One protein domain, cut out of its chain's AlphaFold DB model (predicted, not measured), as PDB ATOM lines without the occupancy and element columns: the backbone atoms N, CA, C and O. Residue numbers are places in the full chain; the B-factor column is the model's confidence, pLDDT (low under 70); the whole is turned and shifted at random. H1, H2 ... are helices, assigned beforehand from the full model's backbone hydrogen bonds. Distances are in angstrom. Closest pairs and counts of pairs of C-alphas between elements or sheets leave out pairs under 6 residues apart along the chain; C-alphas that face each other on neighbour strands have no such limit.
ATOM      1  N   GLU A   6     113.818 258.670 220.721       83.62
ATOM      2  CA  GLU A   6     113.690 259.320 219.410       83.62
ATOM      3  C   GLU A   6     112.239 259.736 219.127       83.62
ATOM      4  O   GLU A   6     111.989 260.910 218.859       83.62
ATOM      5  N   MET A   7     111.256 258.858 219.372       85.38
ATOM      6  CA  MET A   7     109.834 259.233 219.307       85.38
ATOM      7  C   MET A   7     109.515 260.389 220.270       85.38
ATOM      8  O   MET A   7     108.836 261.346 219.905       85.38
ATOM      9  N   MET A   8     110.039 260.375 221.503       84.81
ATOM     10  CA  MET A   8     109.839 261.488 222.444       84.81
ATOM     11  C   MET A   8     110.428 262.816 221.951       84.81
ATOM     12  O   MET A   8     109.919 263.891 222.304       84.81
ATOM     13  N   LYS A   9     111.526 262.763 221.193       88.69
ATOM     14  CA  LYS A   9     112.142 263.935 220.575       88.69
ATOM     15  C   LYS A   9     111.271 264.449 219.433       88.69
ATOM     16  O   LYS A   9     110.931 265.629 219.457       88.69
ATOM     17  N   GLU A  10     110.826 263.583 218.531       89.25
ATOM     18  CA  GLU A  10     109.948 263.965 217.420       89.25
ATOM     19  C   GLU A  10     108.621 264.546 217.905       89.25
ATOM     20  O   GLU A  10     108.221 265.626 217.480       89.25
ATOM     21  N   ILE A  11     107.984 263.926 218.902       89.19
ATOM     22  CA  ILE A  11     106.748 264.456 219.495       89.19
ATOM     23  C   ILE A  11     107.004 265.835 220.119       89.19
ATOM     24  O   ILE A  11     106.173 266.736 220.014       89.19
ATOM     25  N   ARG A  12     108.167 266.059 220.743       89.75
ATOM     26  CA  ARG A  12     108.533 267.380 221.279       89.75
ATOM     27  C   ARG A  12     108.744 268.421 220.181       89.75
ATOM     28  O   ARG A  12     108.375 269.571 220.403       89.75
ATOM     29  N   GLU A  13     109.355 268.038 219.070       92.56
ATOM     30  CA  GLU A  13     109.655 268.926 217.942       92.56
ATOM     31  C   GLU A  13     108.414 269.210 217.082       92.56
ATOM     32  O   GLU A  13     108.298 270.305 216.537       92.56
ATOM     33  N   SER A  14     107.445 268.290 217.054       89.44
ATOM     34  CA  SER A  14     106.183 268.428 216.312       89.44
ATOM     35  C   SER A  14     105.269 269.551 216.823       89.44
ATOM     36  O   SER A  14     104.436 270.067 216.084       89.44
ATOM     37  N   GLY A  15     105.405 269.944 218.096       91.06
ATOM     38  CA  GLY A  15     104.535 270.939 218.735       91.06
ATOM     39  C   GLY A  15     103.139 270.428 219.121       91.06
ATOM     40  O   GLY A  15     102.360 271.200 219.681       91.06
ATOM     41  N   TYR A  16     102.834 269.152 218.877       93.25
ATOM     42  CA  TYR A  16     101.568 268.524 219.252       93.25
ATOM     43  C   TYR A  16     101.450 268.249 220.758       93.25
ATOM     44  O   TYR A  16     102.445 268.214 221.497       93.25
ATOM     45  N   ASP A  17     100.219 268.021 221.234       92.44
ATOM     46  CA  ASP A  17      99.999 267.582 222.612       92.44
ATOM     47  C   ASP A  17     100.598 266.185 222.816       92.44
ATOM     48  O   ASP A  17     100.033 265.158 222.438       92.44
ATOM     49  N   LYS A  18     101.750 266.159 223.490       89.50
ATOM     50  CA  LYS A  18     102.491 264.940 223.824       89.50
ATOM     51  C   LYS A  18     101.612 263.885 224.480       89.50
ATOM     52  O   LYS A  18     101.745 262.706 224.174       89.50
ATOM     53  N   LYS A  19     100.732 264.292 225.399       90.19
ATOM     54  CA  LYS A  19      99.875 263.357 226.131       90.19
ATOM     55  C   LYS A  19      98.862 262.713 225.192       90.19
ATOM     56  O   LYS A  19      98.575 261.527 225.341       90.19
ATOM     57  N   LEU A  20      98.341 263.481 224.240       93.00
ATOM     58  CA  LEU A  20      97.382 262.991 223.263       93.00
ATOM     59  C   LEU A  20      98.047 262.041 222.259       93.00
ATOM     60  O   LEU A  20      97.549 260.935 222.069       93.00
ATOM     61  N   VAL A  21      99.225 262.395 221.735       88.56
ATOM     62  CA  VAL A  21     100.009 261.504 220.859       88.56
ATOM     63  C   VAL A  21     100.346 260.190 221.573       88.56
ATOM     64  O   VAL A  21     100.133 259.113 221.026       88.56
ATOM     65  N   TYR A  22     100.787 260.247 222.835       86.81
ATOM     66  CA  TYR A  22     101.051 259.045 223.637       86.81
ATOM     67  C   TYR A  22      99.812 258.177 223.861       86.81
ATOM     68  O   TYR A  22      99.932 256.958 223.984       86.81
ATOM     69  N   THR A  23      98.638 258.798 223.956       89.75
ATOM     70  CA  THR A  23      97.373 258.075 224.110       89.75
ATOM     71  C   THR A  23      97.059 257.319 222.826       89.75
ATOM     72  O   THR A  23      96.879 256.106 222.885       89.75
ATOM     73  N   TYR A  24      97.130 257.988 221.674       89.88
ATOM     74  CA  TYR A  24      96.892 257.342 220.385       89.88
ATOM     75  C   TYR A  24      97.909 256.245 220.069       89.88
ATOM     76  O   TYR A  24      97.504 255.181 219.624       89.88
ATOM     77  N   ILE A  25      99.201 256.429 220.371       85.88
ATOM     78  CA  ILE A  25     100.217 255.371 220.199       85.88
ATOM     79  C   ILE A  25      99.796 254.084 220.926       85.88
ATOM     80  O   ILE A  25      99.891 252.998 220.363       85.88
ATOM     81  N   ARG A  26      99.317 254.199 222.172       84.44
ATOM     82  CA  ARG A  26      98.860 253.038 222.950       84.44
ATOM     83  C   ARG A  26      97.599 252.430 222.368       84.44
ATOM     84  O   ARG A  26      97.558 251.230 222.170       84.44
ATOM     85  N   GLU A  27      96.597 253.247 222.070       86.75
ATOM     86  CA  GLU A  27      95.325 252.742 221.553       86.75
ATOM     87  C   GLU A  27      95.460 252.082 220.173       86.75
ATOM     88  O   GLU A  27      94.744 251.125 219.888       86.75
ATOM     89  N   LEU A  28      96.375 252.567 219.327       83.69
ATOM     90  CA  LEU A  28      96.677 251.957 218.031       83.69
ATOM     91  C   LEU A  28      97.392 250.605 218.196       83.69
ATOM     92  O   LEU A  28      97.043 249.651 217.503       83.69
ATOM     93  N   LEU A  29      98.339 250.502 219.137       78.31
ATOM     94  CA  LEU A  29      99.054 249.254 219.444       78.31
ATOM     95  C   LEU A  29      98.196 248.216 220.174       78.31
ATOM     96  O   LEU A  29      98.333 247.026 219.911       78.31
ATOM     97  N   ASP A  30      97.313 248.666 221.064       76.81
ATOM     98  CA  ASP A  30      96.372 247.816 221.799       76.81
ATOM     99  C   ASP A  30      95.179 247.389 220.923       76.81
ATOM    100  O   ASP A  30      94.312 246.642 221.380       76.81
ATOM    101  N   SER A  31      95.080 247.870 219.678       71.62
ATOM    102  CA  SER A  31      93.986 247.471 218.800       71.62
ATOM    103  C   SER A  31      94.131 245.990 218.417       71.62
ATOM    104  O   SER A  31      95.099 245.578 217.788       71.62
ATOM    105  N   ASP A  32      93.132 245.176 218.783       54.53
ATOM    106  CA  ASP A  32      93.074 243.712 218.571       54.53
ATOM    107  C   ASP A  32      93.140 243.271 217.091       54.53
ATOM    108  O   ASP A  32      93.102 242.078 216.769       54.53
ATOM    109  N   LYS A  33      93.186 244.217 216.150       63.09
ATOM    110  CA  LYS A  33      93.296 243.916 214.727       63.09
ATOM    111  C   LYS A  33      94.766 243.679 214.408       63.09
ATOM    112  O   LYS A  33      95.561 244.607 214.459       63.09
ATOM    113  N   GLU A  34      95.103 242.431 214.065       55.97
ATOM    114  CA  GLU A  34      96.440 242.056 213.590       55.97
ATOM    115  C   GLU A  34      96.971 243.116 212.615       55.97
ATOM    116  O   GLU A  34      96.380 243.339 211.554       55.97
ATOM    117  N   ILE A  35      98.101 243.732 212.967       57.75
ATOM    118  CA  ILE A  35      98.889 244.573 212.066       57.75
ATOM    119  C   ILE A  35      99.496 243.625 211.023       57.75
ATOM    120  O   ILE A  35     100.613 243.133 211.168       57.75
ATOM    121  N   LYS A  36      98.692 243.232 210.028       53.91
ATOM    122  CA  LYS A  36      99.073 242.228 209.018       53.91
ATOM    123  C   LYS A  36     100.138 242.755 208.071       53.91
ATOM    124  O   LYS A  36     100.946 241.979 207.568       53.91
ATOM    125  N   GLU A  37     100.142 244.062 207.867       53.03
ATOM    126  CA  GLU A  37     101.122 244.820 207.110       53.03
ATOM    127  C   GLU A  37     101.300 246.129 207.895       53.03
ATOM    128  O   GLU A  37     100.304 246.746 208.267       53.03
ATOM    129  N   ASN A  38     102.536 246.504 208.248       56.00
ATOM    130  CA  ASN A  38     102.819 247.797 208.883       56.00
ATOM    131  C   ASN A  38     102.438 248.901 207.892       56.00
ATOM    132  O   ASN A  38     103.217 249.250 207.013       56.00
ATOM    133  N   ASN A  39     101.192 249.346 207.977       66.56
ATOM    134  CA  ASN A  39     100.632 250.392 207.155       66.56
ATOM    135  C   ASN A  39      99.881 251.340 208.088       66.56
ATOM    136  O   ASN A  39      98.832 251.001 208.646       66.56
ATOM    137  N   ASN A  40     100.455 252.524 208.280       71.00
ATOM    138  CA  ASN A  40      99.897 253.595 209.104       71.00
ATOM    139  C   ASN A  40      98.431 253.921 208.763       71.00
ATOM    140  O   ASN A  40      97.646 254.206 209.667       71.00
ATOM    141  N   LEU A  41      98.042 253.836 207.488       76.44
ATOM    142  CA  LEU A  41      96.679 254.105 207.033       76.44
ATOM    143  C   LEU A  41      95.686 253.064 207.552       76.44
ATOM    144  O   LEU A  41      94.613 253.430 208.027       76.44
ATOM    145  N   ASP A  42      96.064 251.785 207.546       80.75
ATOM    146  CA  ASP A  42      95.182 250.715 208.015       80.75
ATOM    147  C   ASP A  42      94.966 250.799 209.532       80.75
ATOM    148  O   ASP A  42      93.866 250.532 210.018       80.75
ATOM    149  N   LEU A  43      95.986 251.210 210.295       80.69
ATOM    150  CA  LEU A  43      95.876 251.449 211.739       80.69
ATOM    151  C   LEU A  43      94.882 252.574 212.053       80.69
ATOM    152  O   LEU A  43      93.986 252.406 212.886       80.69
ATOM    153  N   VAL A  44      95.016 253.704 211.358       86.81
ATOM    154  CA  VAL A  44      94.145 254.870 211.542       86.81
ATOM    155  C   VAL A  44      92.713 254.546 211.125       86.81
ATOM    156  O   VAL A  44      91.797 254.746 211.922       86.81
ATOM    157  N   ASP A  45      92.504 253.976 209.938       86.06
ATOM    158  CA  ASP A  45      91.168 253.619 209.444       86.06
ATOM    159  C   ASP A  45      90.464 252.642 210.387       86.06
ATOM    160  O   ASP A  45      89.279 252.791 210.707       86.06
ATOM    161  N   ASN A  46      91.200 251.659 210.905       84.31
ATOM    162  CA  ASN A  46      90.660 250.705 211.860       84.31
ATOM    163  C   ASN A  46      90.237 251.348 213.177       84.31
ATOM    164  O   ASN A  46      89.189 250.966 213.709       84.31
ATOM    165  N   TYR A  47      91.028 252.294 213.681       86.19
ATOM    166  CA  TYR A  47      90.715 253.050 214.886       86.19
ATOM    167  C   TYR A  47      89.493 253.953 214.681       86.19
ATOM    168  O   TYR A  47      88.590 253.975 215.521       86.19
ATOM    169  N   LEU A  48      89.412 254.655 213.546       89.06
ATOM    170  CA  LEU A  48      88.262 255.495 213.200       89.06
ATOM    171  C   LEU A  48      86.969 254.681 213.130       89.06
ATOM    172  O   LEU A  48      85.947 255.108 213.671       89.06
ATOM    173  N   LEU A  49      87.021 253.490 212.529       87.94
ATOM    174  CA  LEU A  49      85.886 252.569 212.476       87.94
ATOM    175  C   LEU A  49      85.468 252.073 213.867       87.94
ATOM    176  O   LEU A  49      84.272 252.030 214.148       87.94
ATOM    177  N   ASP A  50      86.420 251.720 214.737       86.88
ATOM    178  CA  ASP A  50      86.129 251.239 216.098       86.88
ATOM    179  C   ASP A  50      85.499 252.333 216.973       86.88
ATOM    180  O   ASP A  50      84.495 252.117 217.655       86.88
ATOM    181  N   LYS A  51      86.044 253.551 216.903       86.25
ATOM    182  CA  LYS A  51      85.553 254.700 217.674       86.25
ATOM    183  C   LYS A  51      84.376 255.427 217.024       86.25
ATOM    184  O   LYS A  51      83.851 256.364 217.625       86.25
ATOM    185  N   ASN A  52      83.954 255.008 215.828       89.38
ATOM    186  CA  ASN A  52      82.919 255.662 215.026       89.38
ATOM    187  C   ASN A  52      83.211 257.163 214.795       89.38
ATOM    188  O   ASN A  52      82.360 258.030 215.014       89.38
ATOM    189  N   LEU A  53      84.445 257.465 214.389       88.75
ATOM    190  CA  LEU A  53      84.938 258.807 214.076       88.75
ATOM    191  C   LEU A  53      84.979 259.022 212.556       88.75
ATOM    192  O   LEU A  53      85.223 258.090 211.799       88.75
ATOM    193  N   GLN A  54      84.743 260.260 212.108       87.81
ATOM    194  CA  GLN A  54      84.770 260.605 210.678       87.81
ATOM    195  C   GLN A  54      86.165 260.961 210.157       87.81
ATOM    196  O   GLN A  54      86.472 260.643 209.015       87.81
ATOM    197  N   GLU A  55      86.989 261.626 210.969       90.31
ATOM    198  CA  GLU A  55      88.313 262.109 210.566       90.31
ATOM    199  C   GLU A  55      89.339 261.863 211.681       90.31
ATOM    200  O   GLU A  55      88.989 261.962 212.866       90.31
ATOM    201  N   PRO A  56      90.600 261.554 211.333       90.50
ATOM    202  CA  PRO A  56      91.662 261.392 212.312       90.50
ATOM    203  C   PRO A  56      92.123 262.739 212.864       90.50
ATOM    204  O   PRO A  56      92.231 263.735 212.149       90.50
ATOM    205  N   ALA A  57      92.441 262.757 214.157       92.00
ATOM    206  CA  ALA A  57      93.106 263.901 214.765       92.00
ATOM    207  C   ALA A  57      94.554 264.020 214.240       92.00
ATOM    208  O   ALA A  57      95.190 262.992 213.996       92.00
ATOM    209  N   PRO A  58      95.125 265.234 214.141       92.69
ATOM    210  CA  PRO A  58      96.531 265.413 213.766       92.69
ATOM    211  C   PRO A  58      97.499 264.600 214.639       92.69
ATOM    212  O   PRO A  58      98.439 263.992 214.138       92.69
ATOM    213  N   GLU A  59      97.233 264.510 215.943       93.12
ATOM    214  CA  GLU A  59      98.033 263.730 216.889       93.12
ATOM    215  C   GLU A  59      97.933 262.217 216.670       93.12
ATOM    216  O   GLU A  59      98.856 261.486 217.027       93.12
ATOM    217  N   MET A  60      96.828 261.742 216.093       92.06
ATOM    218  CA  MET A  60      96.654 260.337 215.720       92.06
ATOM    219  C   MET A  60      97.470 260.004 214.474       92.06
ATOM    220  O   MET A  60      98.088 258.947 214.425       92.06
ATOM    221  N   LEU A  61      97.511 260.917 213.500       91.31
ATOM    222  CA  LEU A  61      98.365 260.765 212.322       91.31
ATOM    223  C   LEU A  61      99.840 260.738 212.730       91.31
ATOM    224  O   LEU A  61     100.542 259.807 212.360       91.31
ATOM    225  N   MET A  62     100.263 261.661 213.600       91.62
ATOM    226  CA  MET A  62     101.608 261.647 214.189       91.62
ATOM    227  C   MET A  62     101.899 260.319 214.902       91.62
ATOM    228  O   MET A  62     102.971 259.746 214.748       91.62
ATOM    229  N   ALA A  63     100.952 259.810 215.696       89.81
ATOM    230  CA  ALA A  63     101.109 258.523 216.367       89.81
ATOM    231  C   ALA A  63     101.296 257.372 215.368       89.81
ATOM    232  O   ALA A  63     102.175 256.540 215.571       89.81
ATOM    233  N   ALA A  64     100.501 257.332 214.300       88.75
ATOM    234  CA  ALA A  64     100.579 256.292 213.281       88.75
ATOM    235  C   ALA A  64     101.875 256.370 212.456       88.75
ATOM    236  O   ALA A  64     102.464 255.331 212.178       88.75
ATOM    237  N   GLU A  65     102.346 257.574 212.118       88.50
ATOM    238  CA  GLU A  65     103.639 257.801 211.454       88.50
ATOM    239  C   GLU A  65     104.799 257.307 212.321       88.50
ATOM    240  O   GLU A  65     105.613 256.509 211.870       88.50
ATOM    241  N   LEU A  66     104.811 257.679 213.606       87.31
ATOM    242  CA  LEU A  66     105.826 257.199 214.540       87.31
ATOM    243  C   LEU A  66     105.786 255.674 214.698       87.31
ATOM    244  O   LEU A  66     106.820 255.033 214.846       87.31
ATOM    245  N   LEU A  67     104.603 255.066 214.703       83.31
ATOM    246  CA  LEU A  67     104.503 253.613 214.754       83.31
ATOM    247  C   LEU A  67     105.073 252.970 213.487       83.31
ATOM    248  O   LEU A  67     105.811 252.001 213.604       83.31
ATOM    249  N   ASP A  68     104.803 253.515 212.306       81.44
ATOM    250  CA  ASP A  68     105.326 252.990 211.039       81.44
ATOM    251  C   ASP A  68     106.856 253.111 210.941       81.44
ATOM    252  O   ASP A  68     107.551 252.128 210.657       81.44
ATOM    253  N   ASP A  69     107.390 254.285 211.289       80.56
ATOM    254  CA  ASP A  69     108.824 254.576 211.243       80.56
ATOM    255  C   ASP A  69     109.620 253.732 212.250       80.56
ATOM    256  O   ASP A  69     110.729 253.270 211.955       80.56
ATOM    257  N   TYR A  70     109.056 253.504 213.441       76.94
ATOM    258  CA  TYR A  70     109.785 252.904 214.555       76.94
ATOM    259  C   TYR A  70     109.457 251.419 214.809       76.94
ATOM    260  O   TYR A  70     110.343 250.698 215.267       76.94
ATOM    261  N   LEU A  71     108.269 250.891 214.474       71.38
ATOM    262  CA  LEU A  71     107.946 249.458 214.680       71.38
ATOM    263  C   LEU A  71     108.771 248.514 213.792       71.38
ATOM    264  O   LEU A  71     108.994 247.360 214.163       71.38
ATOM    265  N   LEU A  72     109.223 248.965 212.617       65.56
ATOM    266  CA  LEU A  72     110.034 248.142 211.708       65.56
ATOM    267  C   LEU A  72     111.491 248.001 212.156       65.56
ATOM    268  O   LEU A  72     112.178 247.053 211.749       65.56
ATOM    269  N   ASP A  73     111.982 248.914 212.990       68.75
ATOM    270  CA  ASP A  73     113.344 248.835 213.483       68.75
ATOM    271  C   ASP A  73     113.395 247.988 214.767       68.75
ATOM    272  O   ASP A  73     112.908 248.326 215.845       68.75
ATOM    273  N   LYS A  74     114.041 246.826 214.635       61.78
ATOM    274  CA  LYS A  74     114.212 245.813 215.689       61.78
ATOM    275  C   LYS A  74     114.883 246.347 216.957       61.78
ATOM    276  O   LYS A  74     114.768 245.716 218.005       61.78
ATOM    277  N   ARG A  75     115.617 247.461 216.880       62.75
ATOM    278  CA  ARG A  75     116.183 248.135 218.059       62.75
ATOM    279  C   ARG A  75     115.089 248.788 218.904       62.75
ATOM    280  O   ARG A  75     115.202 248.772 220.122       62.75
ATOM    281  N   PHE A  76     114.018 249.270 218.278       66.06
ATOM    282  CA  PHE A  76     112.898 249.935 218.943       66.06
ATOM    283  C   PHE A  76     111.918 248.953 219.569       66.06
ATOM    284  O   PHE A  76     111.502 249.180 220.699       66.06
ATOM    285  N   MET A  77     111.627 247.823 218.912       63.66
ATOM    286  CA  MET A  77     110.841 246.743 219.536       63.66
ATOM    287  C   MET A  77     111.470 246.289 220.857       63.66
ATOM    288  O   MET A  77     110.773 246.110 221.847       63.66
ATOM    289  N   ARG A  78     112.805 246.218 220.912       64.00
ATOM    290  CA  ARG A  78     113.527 245.894 222.142       64.00
ATOM    291  C   ARG A  78     113.382 246.971 223.226       64.00
ATOM    292  O   ARG A  78     113.188 246.622 224.378       64.00
ATOM    293  N   GLU A  79     113.427 248.260 222.886       62.22
ATOM    294  CA  GLU A  79     113.188 249.343 223.862       62.22
ATOM    295  C   GLU A  79     111.729 249.404 224.353       62.22
ATOM    296  O   GLU A  79     111.478 249.801 225.494       62.22
ATOM    297  N   LEU A  80     110.769 249.004 223.507       61.81
ATOM    298  CA  LEU A  80     109.358 248.842 223.875       61.81
ATOM    299  C   LEU A  80     109.150 247.645 224.823       61.81
ATOM    300  O   LEU A  80     108.330 247.744 225.740       61.81
ATOM    301  N   GLU A  81     109.898 246.554 224.612       59.25
ATOM    302  CA  GLU A  81     109.863 245.296 225.381       59.25
ATOM    303  C   GLU A  81     110.732 245.303 226.660       59.25
ATOM    304  O   GLU A  81     110.449 244.541 227.586       59.25
ATOM    305  N   ASP A  82     111.750 246.171 226.764       56.16
ATOM    306  CA  ASP A  82     112.697 246.283 227.899       56.16
ATOM    307  C   ASP A  82     112.045 246.894 229.184       56.16
ATOM    308  O   ASP A  82     112.584 247.773 229.872       56.16
TER     309      ASP A  82
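Overview. This is residues 6 to 82 of the 88 residues of an uncharacterized protein of Prochlorococcus marinus str. GP2 (UniProt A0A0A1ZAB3). H4, the longest helix, runs through the middle of this domain, with H2 crossing it steeply and H3 meeting it with its first residues, 40 to 44. H1 lies near H4 and makes a corner with the beginning of H2, while H5 turns off the last residues of H4 and meets no other helix. The printed part has 77 residues, with five named helices in the order H1, H2, H3, H4, H5 and no named strand; its class is all helix. It is compact, with a radius of gyration of the C-alphas of 12.1 A, and spans 33 by 30 by 17 A.

Arrangement. H1, residues 6 to 14, and H2, residues 18 to 29, only just touch, and only at the corner by their link, with 3 pairs of C-alphas within 8 A; the closest are those of Ile 11 and Lys 18, 6.1 A apart. H3, residues 40 to 51, is about perpendicular to H2 at 89 degrees. These two only just touch, with 3 pairs of C-alphas within 8 A, the closest being those of Leu 28 and Leu 43 at 6.4 A. H4, residues 58 to 71, is the hub, touching the four other helices. It touches H2 at a steep tilt of 57 degrees, the same way, with the C-alphas of Val 21 and Glu 59 closest at 5.0 A. It touches H3, with residues 40 to 44 of H3 alone, at a steep tilt of 49 degrees, opposite ways; the closest C-alphas are those of Asn 40 and Ala 64, 5.0 A apart. H1 and H4 only just touch, with 3 pairs of C-alphas within 8 A; the closest, those of Met 7 and Leu 66, are 6.6 A apart, and the helices stand at a shallow tilt of 26 degrees, opposite ways. H5, residues 74 to 81, and H4 only just touch, and only at the corner by their link, with 3 pairs of C-alphas within 8 A, the closest being those of Tyr 70 and Phe 76 at 6.1 A. H5 is apart from H1, H2 and H3, and H1 is apart from H3. In H1, H2, H3 and H4 every O i to N i+4 pair is within hydrogen-bond range; in H5 it is 3 of 4.

Along the chain. H1 begins with C-alpha 6 at (113.690, 259.320, 219.410). H2 measures 16.6 A from first to last C-alpha and H3 16.7 A. H4 measures 19.6 A and begins with C-alpha 58 at (96.531, 265.413, 213.766). H5 ends with C-alpha 81 at (109.863, 245.296, 225.381).

Size, cuts and confidence. The two C-alphas farthest apart, those of Gln 54 and Asp 82, are 35.8 A apart. The printed part has no cut. The links H1 to H2 and H4 to H5 are tight, and H2 to H3 and H3 to H4 are short. The mean pLDDT of the printed part is 80.1; residues 32 to 39 and 72 to 82 are under 70.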